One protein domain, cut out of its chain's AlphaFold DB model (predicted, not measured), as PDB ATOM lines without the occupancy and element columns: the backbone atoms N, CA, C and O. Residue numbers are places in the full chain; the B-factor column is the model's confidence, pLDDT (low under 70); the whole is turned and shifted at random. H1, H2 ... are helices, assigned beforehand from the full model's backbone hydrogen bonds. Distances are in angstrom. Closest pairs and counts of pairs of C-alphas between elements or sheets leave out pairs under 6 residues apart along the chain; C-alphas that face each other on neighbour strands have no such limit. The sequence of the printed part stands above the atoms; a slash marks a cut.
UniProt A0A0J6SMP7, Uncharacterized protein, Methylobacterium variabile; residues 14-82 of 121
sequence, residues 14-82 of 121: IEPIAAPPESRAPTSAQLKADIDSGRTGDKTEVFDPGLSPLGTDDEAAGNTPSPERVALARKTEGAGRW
ATOM      1  N   ILE A  14     115.890 177.360 162.620       64.06
ATOM      2  CA  ILE A  14     116.755 178.479 162.202       64.06
ATOM      3  C   ILE A  14     115.918 179.693 161.762       64.06
ATOM      4  O   ILE A  14     116.406 180.822 161.774       64.06
ATOM      5  N   GLU A  15     114.664 179.474 161.364       68.38
ATOM      6  CA  GLU A  15     113.772 180.542 160.916       68.38
ATOM      7  C   GLU A  15     113.022 181.160 162.107       68.38
ATOM      8  O   GLU A  15     112.503 180.416 162.947       68.38
ATOM      9  N   PRO A  16     112.922 182.502 162.182       68.12
ATOM     10  CA  PRO A  16     112.112 183.165 163.193       68.12
ATOM     11  C   PRO A  16     110.663 182.685 163.134       68.12
ATOM     12  O   PRO A  16     110.038 182.640 162.068       68.12
ATOM     13  N   ILE A  17     110.109 182.336 164.293       77.81
ATOM     14  CA  ILE A  17     108.705 181.943 164.394       77.81
ATOM     15  C   ILE A  17     107.829 183.185 164.240       77.81
ATOM     16  O   ILE A  17     108.023 184.190 164.920       77.81
ATOM     17  N   ALA A  18     106.814 183.095 163.382       84.31
ATOM     18  CA  ALA A  18     105.784 184.118 163.309       84.31
ATOM     19  C   ALA A  18     104.992 184.152 164.619       84.31
ATOM     20  O   ALA A  18     104.494 183.133 165.102       84.31
ATOM     21  N   ALA A  19     104.849 185.346 165.175       86.12
ATOM     22  CA  ALA A  19     104.129 185.518 166.417       86.12
ATOM     23  C   ALA A  19     102.626 185.193 166.242       86.12
ATOM     24  O   ALA A  19     102.031 185.555 165.220       86.12
ATOM     25  N   PRO A  20     101.990 184.522 167.217       89.62
ATOM     26  CA  PRO A  20     100.620 184.043 167.079       89.62
ATOM     27  C   PRO A  20      99.610 185.195 166.961       89.62
ATOM     28  O   PRO A  20      99.836 186.292 167.498       89.62
ATOM     29  N   PRO A  21      98.468 184.960 166.288       90.69
ATOM     30  CA  PRO A  21      97.392 185.936 166.222       90.69
ATOM     31  C   PRO A  21      96.773 186.177 167.605       90.69
ATOM     32  O   PRO A  21      96.885 185.363 168.529       90.69
ATOM     33  N   GLU A  22      96.085 187.305 167.737       88.88
ATOM     34  CA  GLU A  22      95.291 187.603 168.926       88.88
ATOM     35  C   GLU A  22      94.121 186.617 169.065       88.88
ATOM     36  O   GLU A  22      93.506 186.205 168.081       88.88
ATOM     37  N   SER A  23      93.809 186.234 170.305       90.44
ATOM     38  CA  SER A  23      92.717 185.312 170.639       90.44
ATOM     39  C   SER A  23      91.902 185.863 171.799       90.44
ATOM     40  O   SER A  23      92.446 186.452 172.732       90.44
ATOM     41  N   ARG A  24      90.589 185.617 171.775       90.81
ATOM     42  CA  ARG A  24      89.676 185.981 172.870       90.81
ATOM     43  C   ARG A  24      89.877 185.115 174.122       90.81
ATOM     44  O   ARG A  24      89.472 185.521 175.203       90.81
ATOM     45  N   ALA A  25      90.501 183.950 173.963       92.75
ATOM     46  CA  ALA A  25      90.887 183.039 175.033       92.75
ATOM     47  C   ALA A  25      92.345 182.609 174.798       92.75
ATOM     48  O   ALA A  25      92.588 181.597 174.133       92.75
ATOM     49  N   PRO A  26      93.327 183.420 175.226       93.75
ATOM     50  CA  PRO A  26      94.724 183.113 174.980       93.75
ATOM     51  C   PRO A  26      95.231 181.980 175.875       93.75
ATOM     52  O   PRO A  26      94.751 181.794 176.992       93.75
ATOM     53  N   THR A  27      96.216 181.231 175.378       93.62
ATOM     54  CA  THR A  27      96.788 180.053 176.055       93.62
ATOM     55  C   THR A  27      98.262 180.250 176.400       93.62
ATOM     56  O   THR A  27      98.949 181.073 175.789       93.62
ATOM     57  N   SER A  28      98.778 179.469 177.354       93.06
ATOM     58  CA  SER A  28     100.209 179.444 177.701       93.06
ATOM     59  C   SER A  28     101.096 179.147 176.484       93.06
ATOM     60  O   SER A  28     102.167 179.734 176.340       93.06
ATOM     61  N   ALA A  29     100.618 178.325 175.544       91.56
ATOM     62  CA  ALA A  29     101.295 178.069 174.273       91.56
ATOM     63  C   ALA A  29     101.411 179.324 173.386       91.56
ATOM     64  O   ALA A  29     102.450 179.538 172.765       91.56
ATOM     65  N   GLN A  30     100.380 180.178 173.344       92.81
ATOM     66  CA  GLN A  30     100.456 181.449 172.617       92.81
ATOM     67  C   GLN A  30     101.434 182.423 173.279       92.81
ATOM     68  O   GLN A  30     102.195 183.078 172.575       92.81
ATOM     69  N   LEU A  31     101.464 182.477 174.614       91.88
ATOM     70  CA  LEU A  31     102.449 183.283 175.337       91.88
ATOM     71  C   LEU A  31     103.884 182.793 175.073       91.88
ATOM     72  O   LEU A  31     104.760 183.601 174.782       91.88
ATOM     73  N   LYS A  32     104.125 181.474 175.070       91.50
ATOM     74  CA  LYS A  32     105.436 180.909 174.697       91.50
ATOM     75  C   LYS A  32     105.832 181.298 173.273       91.50
ATOM     76  O   LYS A  32     106.972 181.684 173.043       91.50
ATOM     77  N   ALA A  33     104.899 181.223 172.326       89.88
ATOM     78  CA  ALA A  33     105.164 181.594 170.940       89.88
ATOM     79  C   ALA A  33     105.418 183.107 170.766       89.88
ATOM     80  O   ALA A  33     106.215 183.491 169.912       89.88
ATOM     81  N   ASP A  34     104.821 183.976 171.588       90.44
ATOM     82  CA  ASP A  34     105.197 185.398 171.635       90.44
ATOM     83  C   ASP A  34     106.651 185.592 172.102       90.44
ATOM     84  O   ASP A  34     107.351 186.458 171.582       90.44
ATOM     85  N   ILE A  35     107.125 184.778 173.050       88.19
ATOM     86  CA  ILE A  35     108.516 184.823 173.527       88.19
ATOM     87  C   ILE A  35     109.480 184.308 172.453       88.19
ATOM     88  O   ILE A  35     110.445 184.989 172.121       88.19
ATOM     89  N   ASP A  36     109.216 183.132 171.880       87.69
ATOM     90  CA  ASP A  36     110.097 182.526 170.870       87.69
ATOM     91  C   ASP A  36     110.129 183.327 169.552       87.69
ATOM     92  O   ASP A  36     111.119 183.289 168.828       87.69
ATOM     93  N   SER A  37     109.073 184.086 169.244       87.31
ATOM     94  CA  SER A  37     109.046 185.022 168.106       87.31
ATOM     95  C   SER A  37     109.764 186.349 168.379       87.31
ATOM     96  O   SER A  37     109.799 187.215 167.510       87.31
ATOM     97  N   GLY A  38     110.291 186.554 169.591       86.12
ATOM     98  CA  GLY A  38     110.938 187.801 170.001       86.12
ATOM     99  C   GLY A  38     109.973 188.958 170.289       86.12
ATOM    100  O   GLY A  38     110.420 190.048 170.644       86.12
ATOM    101  N   ARG A  39     108.647 188.755 170.210       86.31
ATOM    102  CA  ARG A  39     107.637 189.806 170.462       86.31
ATOM    103  C   ARG A  39     107.718 190.375 171.886       86.31
ATOM    104  O   ARG A  39     107.340 191.527 172.112       86.31
ATOM    105  N   THR A  40     108.200 189.596 172.851       85.12
ATOM    106  CA  THR A  40     108.396 190.045 174.241       85.12
ATOM    107  C   THR A  40     109.709 190.796 174.464       85.12
ATOM    108  O   THR A  40     109.848 191.465 175.483       85.12
ATOM    109  N   GLY A  41     110.670 190.723 173.537       79.19
ATOM    110  CA  GLY A  41     111.961 191.423 173.607       79.19
ATOM    111  C   GLY A  41     112.975 190.883 174.627       79.19
ATOM    112  O   GLY A  41     114.107 191.350 174.642       79.19
ATOM    113  N   ASP A  42     112.604 189.904 175.458       78.25
ATOM    114  CA  ASP A  42     113.497 189.283 176.456       78.25
ATOM    115  C   ASP A  42     114.403 188.196 175.844       78.25
ATOM    116  O   ASP A  42     115.513 187.948 176.311       78.25
ATOM    117  N   LYS A  43     113.940 187.561 174.761       74.75
ATOM    118  CA  LYS A  43     114.580 186.403 174.130       74.75
ATOM    119  C   LYS A  43     114.906 186.674 172.662       74.75
ATOM    120  O   LYS A  43     114.162 187.367 171.972       74.75
ATOM    121  N   THR A  44     115.998 186.084 172.173       80.69
ATOM    122  CA  THR A  44     116.316 186.016 170.738       80.69
ATOM    123  C   THR A  44     115.197 185.294 169.975       80.69
ATOM    124  O   THR A  44     114.709 184.268 170.442       80.69
ATOM    125  N   GLU A  45     114.831 185.804 168.796       82.81
ATOM    126  CA  GLU A  45     113.740 185.327 167.921       82.81
ATOM    127  C   GLU A  45     114.005 183.958 167.255       82.81
ATOM    128  O   GLU A  45     114.088 183.828 166.035       82.81
ATOM    129  N   VAL A  46     114.178 182.913 168.063       81.06
ATOM    130  CA  VAL A  46     114.501 181.551 167.622       81.06
ATOM    131  C   VAL A  46     113.640 180.548 168.385       81.06
ATOM    132  O   VAL A  46     113.463 180.658 169.600       81.06
ATOM    133  N   PHE A  47     113.143 179.525 167.678       82.81
ATOM    134  CA  PHE A  47     112.450 178.411 168.320       82.81
ATOM    135  C   PHE A  47     113.383 177.659 169.265       82.81
ATOM    136  O   PHE A  47     114.417 177.135 168.848       82.81
ATOM    137  N   ASP A  48     112.972 177.539 170.519       78.75
ATOM    138  CA  ASP A  48     113.718 176.811 171.534       78.75
ATOM    139  C   ASP A  48     112.992 175.512 171.909       78.75
ATOM    140  O   ASP A  48     112.017 175.552 172.673       78.75
ATOM    141  N   PRO A  49     113.445 174.363 171.375       77.50
ATOM    142  CA  PRO A  49     112.883 173.061 171.714       77.50
ATOM    143  C   PRO A  49     113.289 172.582 173.115       77.50
ATOM    144  O   PRO A  49     112.674 171.649 173.624       77.50
ATOM    145  N   GLY A  50     114.324 173.176 173.726       80.44
ATOM    146  CA  GLY A  50     114.795 172.821 175.065       80.44
ATOM    147  C   GLY A  50     114.014 173.506 176.186       80.44
ATOM    148  O   GLY A  50     114.093 173.079 177.335       80.44
ATOM    149  N   LEU A  51     113.242 174.548 175.864       80.88
ATOM    150  CA  LEU A  51     112.368 175.214 176.819       80.88
ATOM    151  C   LEU A  51     111.120 174.364 177.089       80.88
ATOM    152  O   LEU A  51     110.319 174.124 176.179       80.88
ATOM    153  N   SER A  52     110.909 173.988 178.351       85.88
ATOM    154  CA  SER A  52     109.662 173.357 178.792       85.88
ATOM    155  C   SER A  52     108.432 174.208 178.432       85.88
ATOM    156  O   SER A  52     108.529 175.442 178.347       85.88
ATOM    157  N   PRO A  53     107.253 173.588 178.231       88.38
ATOM    158  CA  PRO A  53     106.006 174.328 178.090       88.38
ATOM    159  C   PRO A  53     105.771 175.264 179.286       88.38
ATOM    160  O   PRO A  53     106.067 174.929 180.433       88.38
ATOM    161  N   LEU A  54     105.244 176.462 179.024       89.38
ATOM    162  CA  LEU A  54     104.950 177.419 180.091       89.38
ATOM    163  C   LEU A  54     103.815 176.898 180.978       89.38
ATOM    164  O   LEU A  54     102.751 176.546 180.472       89.38
ATOM    165  N   GLY A  55     104.033 176.922 182.296       88.75
ATOM    166  CA  GLY A  55     103.032 176.528 183.288       88.75
ATOM    167  C   GLY A  55     102.946 175.024 183.558       88.75
ATOM    168  O   GLY A  55     102.017 174.615 184.239       88.75
ATOM    169  N   THR A  56     103.891 174.202 183.076       90.00
ATOM    170  CA  THR A  56     103.903 172.752 183.362       90.00
ATOM    171  C   THR A  56     103.848 172.447 184.861       90.00
ATOM    172  O   THR A  56     103.102 171.561 185.265       90.00
ATOM    173  N   ASP A  57     104.573 173.201 185.690       89.81
ATOM    174  CA  ASP A  57     104.560 173.000 187.144       89.81
ATOM    175  C   ASP A  57     103.206 173.385 187.760       89.81
ATOM    176  O   ASP A  57     102.684 172.664 188.609       89.81
ATOM    177  N   ASP A  58     102.596 174.477 187.290       91.12
ATOM    178  CA  ASP A  58     101.263 174.901 187.721       91.12
ATOM    179  C   ASP A  58     100.202 173.873 187.316       91.12
ATOM    180  O   ASP A  58      99.343 173.523 188.119       91.12
ATOM    181  N   GLU A  59     100.271 173.342 186.094       90.06
ATOM    182  CA  GLU A  59      99.400 172.262 185.627       90.06
ATOM    183  C   GLU A  59      99.589 170.986 186.457       90.06
ATOM    184  O   GLU A  59      98.600 170.390 186.888       90.06
ATOM    185  N   ALA A  60     100.835 170.600 186.752       92.56
ATOM    186  CA  ALA A  60     101.146 169.447 187.595       92.56
ATOM    187  C   ALA A  60     100.658 169.630 189.043       92.56
ATOM    188  O   ALA A  60     100.241 168.665 189.684       92.56
ATOM    189  N   ALA A  61     100.651 170.868 189.541       91.88
ATOM    190  CA  ALA A  61     100.096 171.239 190.839       91.88
ATOM    191  C   ALA A  61      98.562 171.412 190.833       91.88
ATOM    192  O   ALA A  61      97.986 171.748 191.868       91.88
ATOM    193  N   GLY A  62      97.886 171.208 189.693       93.69
ATOM    194  CA  GLY A  62      96.435 171.378 189.552       93.69
ATOM    195  C   GLY A  62      95.961 172.836 189.468       93.69
ATOM    196  O   GLY A  62      94.770 173.106 189.609       93.69
ATOM    197  N   ASN A  63      96.870 173.778 189.229       92.75
ATOM    198  CA  ASN A  63      96.655 175.226 189.217       92.75
ATOM    199  C   ASN A  63      96.783 175.843 187.814       92.75
ATOM    200  O   ASN A  63      97.364 176.919 187.660       92.75
ATOM    201  N   THR A  64      96.212 175.204 186.788       90.94
ATOM    202  CA  THR A  64      96.296 175.664 185.391       90.94
ATOM    203  C   THR A  64      95.983 177.170 185.244       90.94
ATOM    204  O   THR A  64      94.985 177.666 185.791       90.94
ATOM    205  N   PRO A  65      96.811 177.938 184.509       90.69
ATOM    206  CA  PRO A  65      96.592 179.367 184.321       90.69
ATOM    207  C   PRO A  65      95.286 179.638 183.564       90.69
ATOM    208  O   PRO A  65      94.977 179.013 182.552       90.69
ATOM    209  N   SER A  66      94.511 180.610 184.054       93.06
ATOM    210  CA  SER A  66      93.278 181.034 183.389       93.06
ATOM    211  C   SER A  66      93.597 181.886 182.151       93.06
ATOM    212  O   SER A  66      94.610 182.595 182.149       93.06
ATOM    213  N   PRO A  67      92.725 181.911 181.124       93.75
ATOM    214  CA  PRO A  67      92.936 182.741 179.935       93.75
ATOM    215  C   PRO A  67      93.119 184.228 180.258       93.75
ATOM    216  O   PRO A  67      93.867 184.923 179.582       93.75
ATOM    217  N   GLU A  68      92.481 184.720 181.320       94.19
ATOM    218  CA  GLU A  68      92.635 186.098 181.798       94.19
ATOM    219  C   GLU A  68      94.045 186.374 182.331       94.19
ATOM    220  O   GLU A  68      94.629 187.408 182.007       94.19
ATOM    221  N   ARG A  69      94.622 185.432 183.095       93.69
ATOM    222  CA  ARG A  69      96.008 185.530 183.578       93.69
ATOM    223  C   ARG A  69      96.995 185.500 182.417       93.69
ATOM    224  O   ARG A  69      97.909 186.317 182.379       93.69
ATOM    225  N   VAL A  70      96.765 184.630 181.433       94.06
ATOM    226  CA  VAL A  70      97.575 184.588 180.208       94.06
ATOM    227  C   VAL A  70      97.439 185.892 179.417       94.06
ATOM    228  O   VAL A  70      98.438 186.442 178.966       94.06
ATOM    229  N   ALA A  71      96.224 186.423 179.258       93.19
ATOM    230  CA  ALA A  71      95.990 187.684 178.555       93.19
ATOM    231  C   ALA A  71      96.698 188.857 179.241       93.19
ATOM    232  O   ALA A  71      97.257 189.721 178.567       93.19
ATOM    233  N   LEU A  72      96.670 188.890 180.576       93.12
ATOM    234  CA  LEU A  72      97.399 189.877 181.360       93.12
ATOM    235  C   LEU A  72      98.906 189.746 181.120       93.12
ATOM    236  O   LEU A  72      99.524 190.743 180.763       93.12
ATOM    237  N   ALA A  73      99.457 188.532 181.212       91.75
ATOM    238  CA  ALA A  73     100.871 188.265 180.956       91.75
ATOM    239  C   ALA A  73     101.298 188.712 179.548       91.75
ATOM    240  O   ALA A  73     102.237 189.490 179.416       91.75
ATOM    241  N   ARG A  74     100.546 188.347 178.497       91.12
ATOM    242  CA  ARG A  74     100.818 188.785 177.110       91.12
ATOM    243  C   ARG A  74     100.857 190.313 176.972       91.12
ATOM    244  O   ARG A  74     101.664 190.841 176.213       91.12
ATOM    245  N   LYS A  75     100.010 191.038 177.713       89.25
ATOM    246  CA  LYS A  75      99.997 192.511 177.723       89.25
ATOM    247  C   LYS A  75     101.170 193.102 178.500       89.25
ATOM    248  O   LYS A  75     101.747 194.089 178.055       89.25
ATOM    249  N   THR A  76     101.499 192.540 179.663       88.56
ATOM    250  CA  THR A  76     102.542 193.079 180.546       88.56
ATOM    251  C   THR A  76     103.946 192.718 180.088       88.56
ATOM    252  O   THR A  76     104.863 193.496 180.312       88.56
ATOM    253  N   GLU A  77     104.128 191.566 179.447       83.62
ATOM    254  CA  GLU A  77     105.434 191.042 179.032       83.62
ATOM    255  C   GLU A  77     105.824 191.430 177.599       83.62
ATOM    256  O   GLU A  77     106.929 191.119 177.162       83.62
ATOM    257  N   GLY A  78     104.953 192.125 176.861       77.12
ATOM    258  CA  GLY A  78     105.237 192.569 175.496       77.12
ATOM    259  C   GLY A  78     106.384 193.586 175.399       77.12
ATOM    260  O   GLY A  78     106.772 194.213 176.386       77.12
ATOM    261  N   ALA A  79     106.880 193.818 174.177       68.06
ATOM    262  CA  ALA A  79     107.999 194.726 173.877       68.06
ATOM    263  C   ALA A  79     107.881 196.140 174.487       68.06
ATOM    264  O   ALA A  79     108.896 196.780 174.762       68.06
ATOM    265  N   GLY A  80     106.664 196.629 174.755       68.06
ATOM    266  CA  GLY A  80     106.441 197.895 175.463       68.06
ATOM    267  C   GLY A  80     107.050 197.939 176.872       68.06
ATOM    268  O   GLY A  80     107.445 199.009 177.325       68.06
ATOM    269  N   ARG A  81     107.203 196.787 177.545       67.81
ATOM    270  CA  ARG A  81     107.903 196.682 178.836       67.81
ATOM    271  C   ARG A  81     109.385 197.045 178.719       67.81
ATOM    272  O   ARG A  81     109.944 197.630 179.642       67.81
ATOM    273  N   TRP A  82     110.000 196.729 177.582       63.09
ATOM    274  CA  TRP A  82     111.419 196.966 177.318       63.09
ATOM    275  C   TRP A  82     111.682 198.271 176.559       63.09
ATOM    276  O   TRP A  82     112.786 198.808 176.637       63.09
TER     277      TRP A  82
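What this domain is: This is residues 14 to 82 of the 121 residues of an uncharacterized protein of Methylobacterium variabile (UniProt A0A0J6SMP7). With little regular structure, this is a fold mostly of loops round two helices side by side, H1 and H3, running the same way; the long loop after H1 folds back to the short H2, where residues 57 to 62 stick out. The printed part has 69 residues with three named helices, H1, H2, H3 in order, and no named strand; under half lie in these helices, and the class is all helix. It is compact, with a radius of gyration of the C-alphas of 12.0 A and spans of 34 by 26 by 20 A.

How they stand to each other: Look first at H1, residues 28 to 36: it touches H3, residues 67 to 76, closest at the C-alphas of Leu 31 and Arg 74, 6.0 A apart. Their shallow tilt is 20 degrees, the same way. H2, residues 56 to 60, is apart from both. In H1, H2 and H3 every O i to N i+4 pair is within hydrogen-bond range.

Where its parts are: Find C-alpha 28 at (100.209, 179.444, 177.701), where H1 begins its 12.4 A. H2 spans 6.0 A; H3 runs 14.1 A to C-alpha 76 at (102.542, 193.079, 180.546).

The domain as a whole: The printed part has no cut. The link from H1 to H2 is long. Residues 14 to 16 and 79 to 82 have pLDDT under 70.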